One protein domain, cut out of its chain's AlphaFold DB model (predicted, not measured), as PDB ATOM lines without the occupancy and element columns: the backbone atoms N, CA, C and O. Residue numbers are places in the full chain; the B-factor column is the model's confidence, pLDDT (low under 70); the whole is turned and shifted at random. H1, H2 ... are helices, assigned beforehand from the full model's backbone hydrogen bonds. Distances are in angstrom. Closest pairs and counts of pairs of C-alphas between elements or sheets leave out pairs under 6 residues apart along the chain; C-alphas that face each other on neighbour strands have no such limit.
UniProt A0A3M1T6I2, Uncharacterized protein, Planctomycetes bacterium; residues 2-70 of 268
ATOM      1  N   SER A   2       7.875   1.297-100.215       85.06
ATOM      2  CA  SER A   2       7.834  -0.100 -99.746       85.06
ATOM      3  C   SER A   2       8.817  -0.356 -98.597       85.06
ATOM      4  O   SER A   2       9.931   0.172 -98.611       85.06
ATOM      5  N   ASP A   3       8.426  -1.210 -97.646       93.69
ATOM      6  CA  ASP A   3       9.272  -1.714 -96.547       93.69
ATOM      7  C   ASP A   3      10.628  -2.239 -97.075       93.69
ATOM      8  O   ASP A   3      11.699  -1.894 -96.575       93.69
ATOM      9  N   ALA A   4      10.620  -2.931 -98.221       95.62
ATOM     10  CA  ALA A   4      11.831  -3.428 -98.881       95.62
ATOM     11  C   ALA A   4      12.884  -2.339 -99.177       95.62
ATOM     12  O   ALA A   4      14.085  -2.591 -99.043       95.62
ATOM     13  N   ARG A   5      12.457  -1.124 -99.557       96.19
ATOM     14  CA  ARG A   5      13.374   0.000 -99.807       96.19
ATOM     15  C   ARG A   5      13.971   0.532 -98.507       96.19
ATOM     16  O   ARG A   5      15.153   0.864 -98.492       96.19
ATOM     17  N   LEU A   6      13.175   0.594 -97.440       96.81
ATOM     18  CA  LEU A   6      13.640   1.048 -96.131       96.81
ATOM     19  C   LEU A   6      14.708   0.094 -95.577       96.81
ATOM     20  O   LEU A   6      15.807   0.540 -95.256       96.81
ATOM     21  N   ARG A   7      14.462  -1.221 -95.628       96.50
ATOM     22  CA  ARG A   7      15.446  -2.246 -95.228       96.50
ATOM     23  C   ARG A   7      16.720  -2.232 -96.073       96.50
ATOM     24  O   ARG A   7      17.800  -2.553 -95.587       96.50
ATOM     25  N   ALA A   8      16.625  -1.896 -97.361       97.56
ATOM     26  CA  ALA A   8      17.805  -1.776 -98.217       97.56
ATOM     27  C   ALA A   8      18.688  -0.581 -97.820       97.56
ATOM     28  O   ALA A   8      19.911  -0.713 -97.806       97.56
ATOM     29  N   LEU A   9      18.072   0.556 -97.475       97.19
ATOM     30  CA  LEU A   9      18.777   1.731 -96.957       97.19
ATOM     31  C   LEU A   9      19.424   1.447 -95.603       97.19
ATOM     32  O   LEU A   9      20.595   1.759 -95.425       97.19
ATOM     33  N   GLU A  10      18.697   0.794 -94.701       97.56
ATOM     34  CA  GLU A  10      19.210   0.388 -93.396       97.56
ATOM     35  C   GLU A  10      20.431  -0.533 -93.534       97.56
ATOM     36  O   GLU A  10      21.490  -0.256 -92.978       97.56
ATOM     37  N   ARG A  11      20.337  -1.597 -94.347       97.69
ATOM     38  CA  ARG A  11      21.474  -2.499 -94.600       97.69
ATOM     39  C   ARG A  11      22.674  -1.781 -95.206       97.69
ATOM     40  O   ARG A  11      23.810  -2.135 -94.904       97.69
ATOM     41  N   ARG A  12      22.431  -0.815 -96.096       97.44
ATOM     42  CA  ARG A  12      23.495  -0.011 -96.700       97.44
ATOM     43  C   ARG A  12      24.181   0.850 -95.644       97.44
ATOM     44  O   ARG A  12      25.400   0.800 -95.572       97.44
ATOM     45  N   TYR A  13      23.404   1.553 -94.823       97.12
ATOM     46  CA  TYR A  13      23.909   2.330 -93.696       97.12
ATOM     47  C   TYR A  13      24.733   1.456 -92.741       97.12
ATOM     48  O   TYR A  13      25.896   1.761 -92.511       97.12
ATOM     49  N   ARG A  14      24.193   0.326 -92.267       95.00
ATOM     50  CA  ARG A  14      24.918  -0.584 -91.361       95.00
ATOM     51  C   ARG A  14      26.239  -1.081 -91.953       95.00
ATOM     52  O   ARG A  14      27.191  -1.314 -91.223       95.00
ATOM     53  N   ARG A  15      26.306  -1.249 -93.278       97.25
ATOM     54  CA  ARG A  15      27.526  -1.676 -93.974       97.25
ATOM     55  C   ARG A  15      28.539  -0.547 -94.147       97.25
ATOM     56  O   ARG A  15      29.732  -0.809 -94.064       97.25
ATOM     57  N   SER A  16      28.091   0.665 -94.471       97.31
ATOM     58  CA  SER A  16      28.990   1.789 -94.749       97.31
ATOM     59  C   SER A  16      29.407   2.545 -93.493       97.31
ATOM     60  O   SER A  16      30.469   3.160 -93.491       97.31
ATOM     61  N   GLY A  17      28.563   2.554 -92.459       94.31
ATOM     62  CA  GLY A  17      28.717   3.389 -91.267       94.31
ATOM     63  C   GLY A  17      28.739   4.891 -91.569       94.31
ATOM     64  O   GLY A  17      29.032   5.689 -90.682       94.31
ATOM     65  N   CYS A  18      28.475   5.308 -92.814       97.56
ATOM     66  CA  CYS A  18      28.677   6.690 -93.219       97.56
ATOM     67  C   CYS A  18      27.461   7.556 -92.875       97.56
ATOM     68  O   CYS A  18      26.302   7.146 -93.013       97.56
ATOM     69  N   LEU A  19      27.740   8.797 -92.472       96.25
ATOM     70  CA  LEU A  19      26.722   9.764 -92.067       96.25
ATOM     71  C   LEU A  19      25.678  10.003 -93.169       96.25
ATOM     72  O   LEU A  19      24.487  10.079 -92.893       96.25
ATOM     73  N   GLU A  20      26.106  10.084 -94.426       97.62
ATOM     74  CA  GLU A  20      25.228  10.352 -95.569       97.62
ATOM     75  C   GLU A  20      24.201   9.239 -95.805       97.62
ATOM     76  O   GLU A  20      23.034   9.517 -96.102       97.62
ATOM     77  N   ASP A  21      24.611   7.976 -95.662       97.00
ATOM     78  CA  ASP A  21      23.699   6.841 -95.786       97.00
ATOM     79  C   ASP A  21      22.752   6.771 -94.581       97.00
ATOM     80  O   ASP A  21      21.563   6.494 -94.769       97.00
ATOM     81  N   HIS A  22      23.222   7.133 -93.382       97.88
ATOM     82  CA  HIS A  22      22.371   7.264 -92.200       97.88
ATOM     83  C   HIS A  22      21.306   8.370 -92.390       97.88
ATOM     84  O   HIS A  22      20.109   8.132 -92.220       97.88
ATOM     85  N   VAL A  23      21.691   9.559 -92.865       97.38
ATOM     86  CA  VAL A  23      20.759  10.663 -93.182       97.38
ATOM     87  C   VAL A  23      19.716  10.235 -94.220       97.38
ATOM     88  O   VAL A  23      18.529  10.552 -94.092       97.38
ATOM     89  N   ARG A  24      20.130   9.491 -95.259       97.50
ATOM     90  CA  ARG A  24      19.213   8.942 -96.274       97.50
ATOM     91  C   ARG A  24      18.225   7.939 -95.679       97.50
ATOM     92  O   ARG A  24      17.053   7.965 -96.071       97.50
ATOM     93  N   TYR A  25      18.680   7.083 -94.765       97.56
ATOM     94  CA  TYR A  25      17.832   6.141 -94.040       97.56
ATOM     95  C   TYR A  25      16.789   6.876 -93.189       97.56
ATOM     96  O   TYR A  25      15.597   6.695 -93.434       97.56
ATOM     97  N   LEU A  26      17.202   7.793 -92.306       97.00
ATOM     98  CA  LEU A  26      16.290   8.525 -91.414       97.00
ATOM     99  C   LEU A  26      15.250   9.361 -92.176       97.00
ATOM    100  O   LEU A  26      14.065   9.322 -91.846       97.00
ATOM    101  N   ARG A  27      15.642  10.056 -93.257       96.81
ATOM    102  CA  ARG A  27      14.686  10.777 -94.131       96.81
ATOM    103  C   ARG A  27      13.640   9.847 -94.735       96.81
ATOM    104  O   ARG A  27      12.484  10.229 -94.908       96.81
ATOM    105  N   SER A  28      14.055   8.640 -95.100       96.88
ATOM    106  CA  SER A  28      13.176   7.636 -95.691       96.88
ATOM    107  C   SER A  28      12.255   7.024 -94.630       96.88
ATOM    108  O   SER A  28      11.060   6.898 -94.887       96.88
ATOM    109  N   ALA A  29      12.764   6.739 -93.427       96.38
ATOM    110  CA  ALA A  29      11.979   6.266 -92.287       96.38
ATOM    111  C   ALA A  29      10.889   7.274 -91.885       96.38
ATOM    112  O   ALA A  29       9.731   6.889 -91.725       96.38
ATOM    113  N   LEU A  30      11.233   8.567 -91.837       95.19
ATOM    114  CA  LEU A  30      10.286   9.652 -91.562       95.19
ATOM    115  C   LEU A  30       9.174   9.720 -92.621       95.19
ATOM    116  O   LEU A  30       7.996   9.769 -92.288       95.19
ATOM    117  N   ARG A  31       9.522   9.653 -93.914       95.75
ATOM    118  CA  ARG A  31       8.534   9.652 -95.016       95.75
ATOM    119  C   ARG A  31       7.640   8.413 -95.041       95.75
ATOM    120  O   ARG A  31       6.559   8.463 -95.617       95.75
ATOM    121  N   ALA A  32       8.114   7.293 -94.500       95.25
ATOM    122  CA  ALA A  32       7.333   6.068 -94.359       95.25
ATOM    123  C   ALA A  32       6.479   6.042 -93.083       95.25
ATOM    124  O   ALA A  32       5.808   5.040 -92.854       95.25
ATOM    125  N   SER A  33       6.532   7.086 -92.247       94.62
ATOM    126  CA  SER A  33       5.950   7.102 -90.898       94.62
ATOM    127  C   SER A  33       6.447   5.962 -89.994       94.62
ATOM    128  O   SER A  33       5.803   5.636 -89.002       94.62
ATOM    129  N   ALA A  34       7.597   5.357 -90.320       94.44
ATOM    130  CA  ALA A  34       8.275   4.367 -89.482       94.44
ATOM    131  C   ALA A  34       9.069   5.038 -88.347       94.44
ATOM    132  O   ALA A  34       9.300   4.437 -87.304       94.44
ATOM    133  N   LEU A  35       9.453   6.302 -88.545       94.25
ATOM    134  CA  LEU A  35      10.045   7.174 -87.538       94.25
ATOM    135  C   LEU A  35       9.163   8.415 -87.392       94.25
ATOM    136  O   LEU A  35       8.836   9.046 -88.396       94.25
ATOM    137  N   SER A  36       8.776   8.770 -86.166       90.88
ATOM    138  CA  SER A  36       7.986   9.982 -85.919       90.88
ATOM    139  C   SER A  36       8.870  11.236 -85.906       90.88
ATOM    140  O   SER A  36      10.074  11.164 -85.635       90.88
ATOM    141  N   ALA A  37       8.274  12.397 -86.190       84.50
ATOM    142  CA  ALA A  37       8.987  13.673 -86.159       84.50
ATOM    143  C   ALA A  37       9.506  13.999 -84.748       84.50
ATOM    144  O   ALA A  37      10.609  14.522 -84.604       84.50
ATOM    145  N   GLU A  38       8.759  13.625 -83.707       83.25
ATOM    146  CA  GLU A  38       9.121  13.822 -82.302       83.25
ATOM    147  C   GLU A  38      10.352  12.996 -81.912       83.25
ATOM    148  O   GLU A  38      11.277  13.536 -81.304       83.25
ATOM    149  N   ARG A  39      10.414  11.708 -82.299       86.62
ATOM    150  CA  ARG A  39      11.595  10.856 -82.048       86.62
ATOM    151  C   ARG A  39      12.838  11.416 -82.737       86.62
ATOM    152  O   ARG A  39      13.901  11.498 -82.124       86.62
ATOM    153  N   LEU A  40      12.694  11.856 -83.988       92.12
ATOM    154  CA  LEU A  40      13.782  12.475 -84.745       92.12
ATOM    155  C   LEU A  40      14.240  13.806 -84.117       92.12
ATOM    156  O   LEU A  40      15.442  14.062 -84.035       92.12
ATOM    157  N   GLY A  41      13.298  14.629 -83.647       82.56
ATOM    158  CA  GLY A  41      13.569  15.878 -82.932       82.56
ATOM    159  C   GLY A  41      14.333  15.648 -81.631       82.56
ATOM    160  O   GLY A  41      15.342  16.307 -81.385       82.56
ATOM    161  N   LEU A  42      13.916  14.656 -80.841       81.94
ATOM    162  CA  LEU A  42      14.613  14.266 -79.619       81.94
ATOM    163  C   LEU A  42      16.038  13.776 -79.911       81.94
ATOM    164  O   LEU A  42      16.977  14.233 -79.263       81.94
ATOM    165  N   ALA A  43      16.224  12.908 -80.911       86.31
ATOM    166  CA  ALA A  43      17.552  12.439 -81.309       86.31
ATOM    167  C   ALA A  43      18.477  13.600 -81.713       86.31
ATOM    168  O   ALA A  43      19.648  13.633 -81.332       86.31
ATOM    169  N   ALA A  44      17.955  14.580 -82.455       85.38
ATOM    170  CA  ALA A  44      18.715  15.763 -82.846       85.38
ATOM    171  C   ALA A  44      19.061  16.665 -81.650       85.38
ATOM    172  O   ALA A  44      20.200  17.127 -81.553       85.38
ATOM    173  N   ALA A  45      18.117  16.873 -80.725       78.75
ATOM    174  CA  ALA A  45      18.339  17.634 -79.494       78.75
ATOM    175  C   ALA A  45      19.416  16.990 -78.606       78.75
ATOM    176  O   ALA A  45      20.227  17.691 -78.003       78.75
ATOM    177  N   LEU A  46      19.478  15.656 -78.595       81.69
ATOM    178  CA  LEU A  46      20.515  14.872 -77.919       81.69
ATOM    179  C   LEU A  46      21.866  14.855 -78.656       81.69
ATOM    180  O   LEU A  46      22.814  14.250 -78.169       81.69
ATOM    181  N   GLY A  47      21.975  15.520 -79.809       83.38
ATOM    182  CA  GLY A  47      23.234  15.671 -80.538       83.38
ATOM    183  C   GLY A  47      23.494  14.623 -81.612       83.38
ATOM    184  O   GLY A  47      24.600  14.578 -82.146       83.38
ATOM    185  N   HIS A  48      22.510  13.802 -81.988       89.69
ATOM    186  CA  HIS A  48      22.754  12.791 -83.010       89.69
ATOM    187  C   HIS A  48      23.044  13.423 -84.390       89.69
ATOM    188  O   HIS A  48      22.172  14.103 -84.952       89.69
ATOM    189  N   PRO A  49      24.221  13.169 -84.996       91.56
ATOM    190  CA  PRO A  49      24.690  13.912 -86.165       91.56
ATOM    191  C   PRO A  49      23.784  13.727 -87.385       91.56
ATOM    192  O   PRO A  49      23.463  14.700 -88.070       91.56
ATOM    193  N   ALA A  50      23.296  12.507 -87.641       94.62
ATOM    194  CA  ALA A  50      22.419  12.276 -88.788       94.62
ATOM    195  C   ALA A  50      21.041  12.916 -88.585       94.62
ATOM    196  O   ALA A  50      20.476  13.449 -89.533       94.62
ATOM    197  N   ALA A  51      20.517  12.923 -87.355       93.38
ATOM    198  CA  ALA A  51      19.206  13.499 -87.061       93.38
ATOM    199  C   ALA A  51      19.234  15.024 -87.247       93.38
ATOM    200  O   ALA A  51      18.355  15.586 -87.903       93.38
ATOM    201  N   ARG A  52      20.307  15.676 -86.781       92.44
ATOM    202  CA  ARG A  52      20.573  17.104 -87.017       92.44
ATOM    203  C   ARG A  52      20.660  17.430 -88.507       92.44
ATOM    204  O   ARG A  52      19.993  18.350 -88.971       92.44
ATOM    205  N   ALA A  53      21.399  16.626 -89.272       94.50
ATOM    206  CA  ALA A  53      21.506  16.784 -90.722       94.50
ATOM    207  C   ALA A  53      20.177  16.516 -91.465       94.50
ATOM    208  O   ALA A  53      19.933  17.087 -92.534       94.50
ATOM    209  N   VAL A  54      19.281  15.676 -90.923       95.19
ATOM    210  CA  VAL A  54      17.917  15.539 -91.458       95.19
ATOM    211  C   VAL A  54      17.108  16.813 -91.230       95.19
ATOM    212  O   VAL A  54      16.457  17.261 -92.173       95.19
ATOM    213  N   LEU A  55      17.159  17.382 -90.023       92.38
ATOM    214  CA  LEU A  55      16.380  18.561 -89.634       92.38
ATOM    215  C   LEU A  55      16.982  19.893 -90.111       92.38
ATOM    216  O   LEU A  55      16.325  20.920 -89.983       92.38
ATOM    217  N   GLY A  56      18.205  19.890 -90.652       92.12
ATOM    218  CA  GLY A  56      18.927  21.120 -90.994       92.12
ATOM    219  C   GLY A  56      19.252  21.962 -89.757       92.12
ATOM    220  O   GLY A  56      19.279  23.185 -89.830       92.12
ATOM    221  N   ALA A  57      19.416  21.312 -88.603       80.50
ATOM    222  CA  ALA A  57      19.653  21.992 -87.341       80.50
ATOM    223  C   ALA A  57      21.141  22.342 -87.200       80.50
ATOM    224  O   ALA A  57      21.957  21.486 -86.851       80.50
ATOM    225  N   ASP A  58      21.467  23.614 -87.429       71.75
ATOM    226  CA  ASP A  58      22.796  24.173 -87.145       71.75
ATOM    227  C   ASP A  58      22.993  24.468 -85.647       71.75
ATOM    228  O   ASP A  58      24.121  24.532 -85.162       71.75
ATOM    229  N   ALA A  59      21.900  24.600 -84.884       54.66
ATOM    230  CA  ALA A  59      21.935  24.933 -83.459       54.66
ATOM    231  C   ALA A  59      22.678  23.858 -82.645       54.66
ATOM    232  O   ALA A  59      22.393  22.678 -82.852       54.66
ATOM    233  N   PRO A  60      23.606  24.206 -81.734       58.50
ATOM    234  CA  PRO A  60      24.383  23.235 -80.963       58.50
ATOM    235  C   PRO A  60      23.473  22.259 -80.192       58.50
ATOM    236  O   PRO A  60      22.343  22.617 -79.847       58.50
ATOM    237  N   PRO A  61      23.897  21.000 -79.980       63.09
ATOM    238  CA  PRO A  61      23.136  20.020 -79.218       63.09
ATOM    239  C   PRO A  61      22.723  20.598 -77.873       63.09
ATOM    240  O   PRO A  61      23.520  21.252 -77.202       63.09
ATOM    241  N   LEU A  62      21.503  20.287 -77.442       58.69
ATOM    242  CA  LEU A  62      21.030  20.690 -76.123       58.69
ATOM    243  C   LEU A  62      21.969  20.125 -75.049       58.69
ATOM    244  O   LEU A  62      22.288  20.805 -74.088       58.69
ATOM    245  N   LEU A  63      22.505  18.920 -75.267       56.72
ATOM    246  CA  LEU A  63      23.497  18.311 -74.385       56.72
ATOM    247  C   LEU A  63      24.825  19.089 -74.324       56.72
ATOM    248  O   LEU A  63      25.362  19.242 -73.238       56.72
ATOM    249  N   GLU A  64      25.343  19.596 -75.446       56.72
ATOM    250  CA  GLU A  64      26.581  20.397 -75.459       56.72
ATOM    251  C   GLU A  64      26.353  21.751 -74.782       56.72
ATOM    252  O   GLU A  64      27.109  22.128 -73.892       56.72
ATOM    253  N   ALA A  65      25.232  22.414 -75.087       57.72
ATOM    254  CA  ALA A  65      24.839  23.655 -74.422       57.72
ATOM    255  C   ALA A  65      24.673  23.482 -72.899       57.72
ATOM    256  O   ALA A  65      25.020  24.378 -72.136       57.72
ATOM    257  N   LEU A  66      24.173  22.324 -72.451       54.06
ATOM    258  CA  LEU A  66      24.035  21.969 -71.034       54.06
ATOM    259  C   LEU A  66      25.361  21.609 -70.348       54.06
ATOM    260  O   LEU A  66      25.456  21.706 -69.122       54.06
ATOM    261  N   LEU A  67      26.343  21.113 -71.104       56.72
ATOM    262  CA  LEU A  67      27.648  20.706 -70.584       56.72
ATOM    263  C   LEU A  67      28.608  21.896 -70.458       56.72
ATOM    264  O   LEU A  67      29.397  21.918 -69.512       56.72
ATOM    265  N   ASP A  68      28.511  22.875 -71.361       49.03
ATOM    266  CA  ASP A  68      29.416  24.028 -71.410       49.03
ATOM    267  C   ASP A  68      28.975  25.208 -70.522       49.03
ATOM    268  O   ASP A  68      29.815  26.003 -70.095       49.03
ATOM    269  N   ASP A  69      27.686  25.318 -70.179       46.06
ATOM    270  CA  ASP A  69      27.154  26.380 -69.316       46.06
ATOM    271  C   ASP A  69      26.000  25.832 -68.451       46.06
ATOM    272  O   ASP A  69      25.055  25.241 -68.986       46.06
ATOM    273  N   PRO A  70      26.022  25.971 -67.107       46.59
ATOM    274  CA  PRO A  70      24.878  25.589 -66.294       46.59
ATOM    275  C   PRO A  70      23.607  26.294 -66.795       46.59
ATOM    276  O   PRO A  70      23.591  27.500 -67.044       46.59
TER     277      PRO A  70
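This is residues 2 to 70 of the 268 residues of an uncharacterized protein of Planctomycetes bacterium (UniProt A0A3M1T6I2). A helical hairpin of H1 and H2 leads into two short crossed helices, H3 and H4, with H4 packing on H2; residues 65 to 70, mostly H5, stick out at the far end. The printed part has 69 residues with five named helices, H1 to H5 in order, and no named strand: all helix. It is only just compact, close to loose, with a radius of gyration of the C-alphas of 13.2 A, and spans 45 by 24 by 15 A.

H1, residues 3 to 16, touches H2, residues 19 to 31, opposite ways at a shallow tilt of 18 degrees; their closest C-alphas, of Tyr 13 and Asp 21, are 5.0 A apart. H3, residues 37 to 45, touches H4, residues 49 to 55, at a steep tilt of 48 degrees; their closest C-alphas, of Ala 44 and Arg 52, are 4.8 A apart. H4 touches H2 at 42 degrees, also steep, the closest C-alphas being those of Val 23 and Ala 50, 5.0 A. H5, residues 62 to 68, is close to but not clearly touching H3. In H1 to H5 every O i to N i+4 pair is within hydrogen-bond range.

H1 runs 20.1 A from C-alpha 3 at (9.272, -1.714, -96.547), and H2 18.4 A. H5 ends at C-alpha 68, (29.416, 24.028, -71.410).

The printed part has no cut and no long link. Residues 59 to 70 have pLDDT under 70.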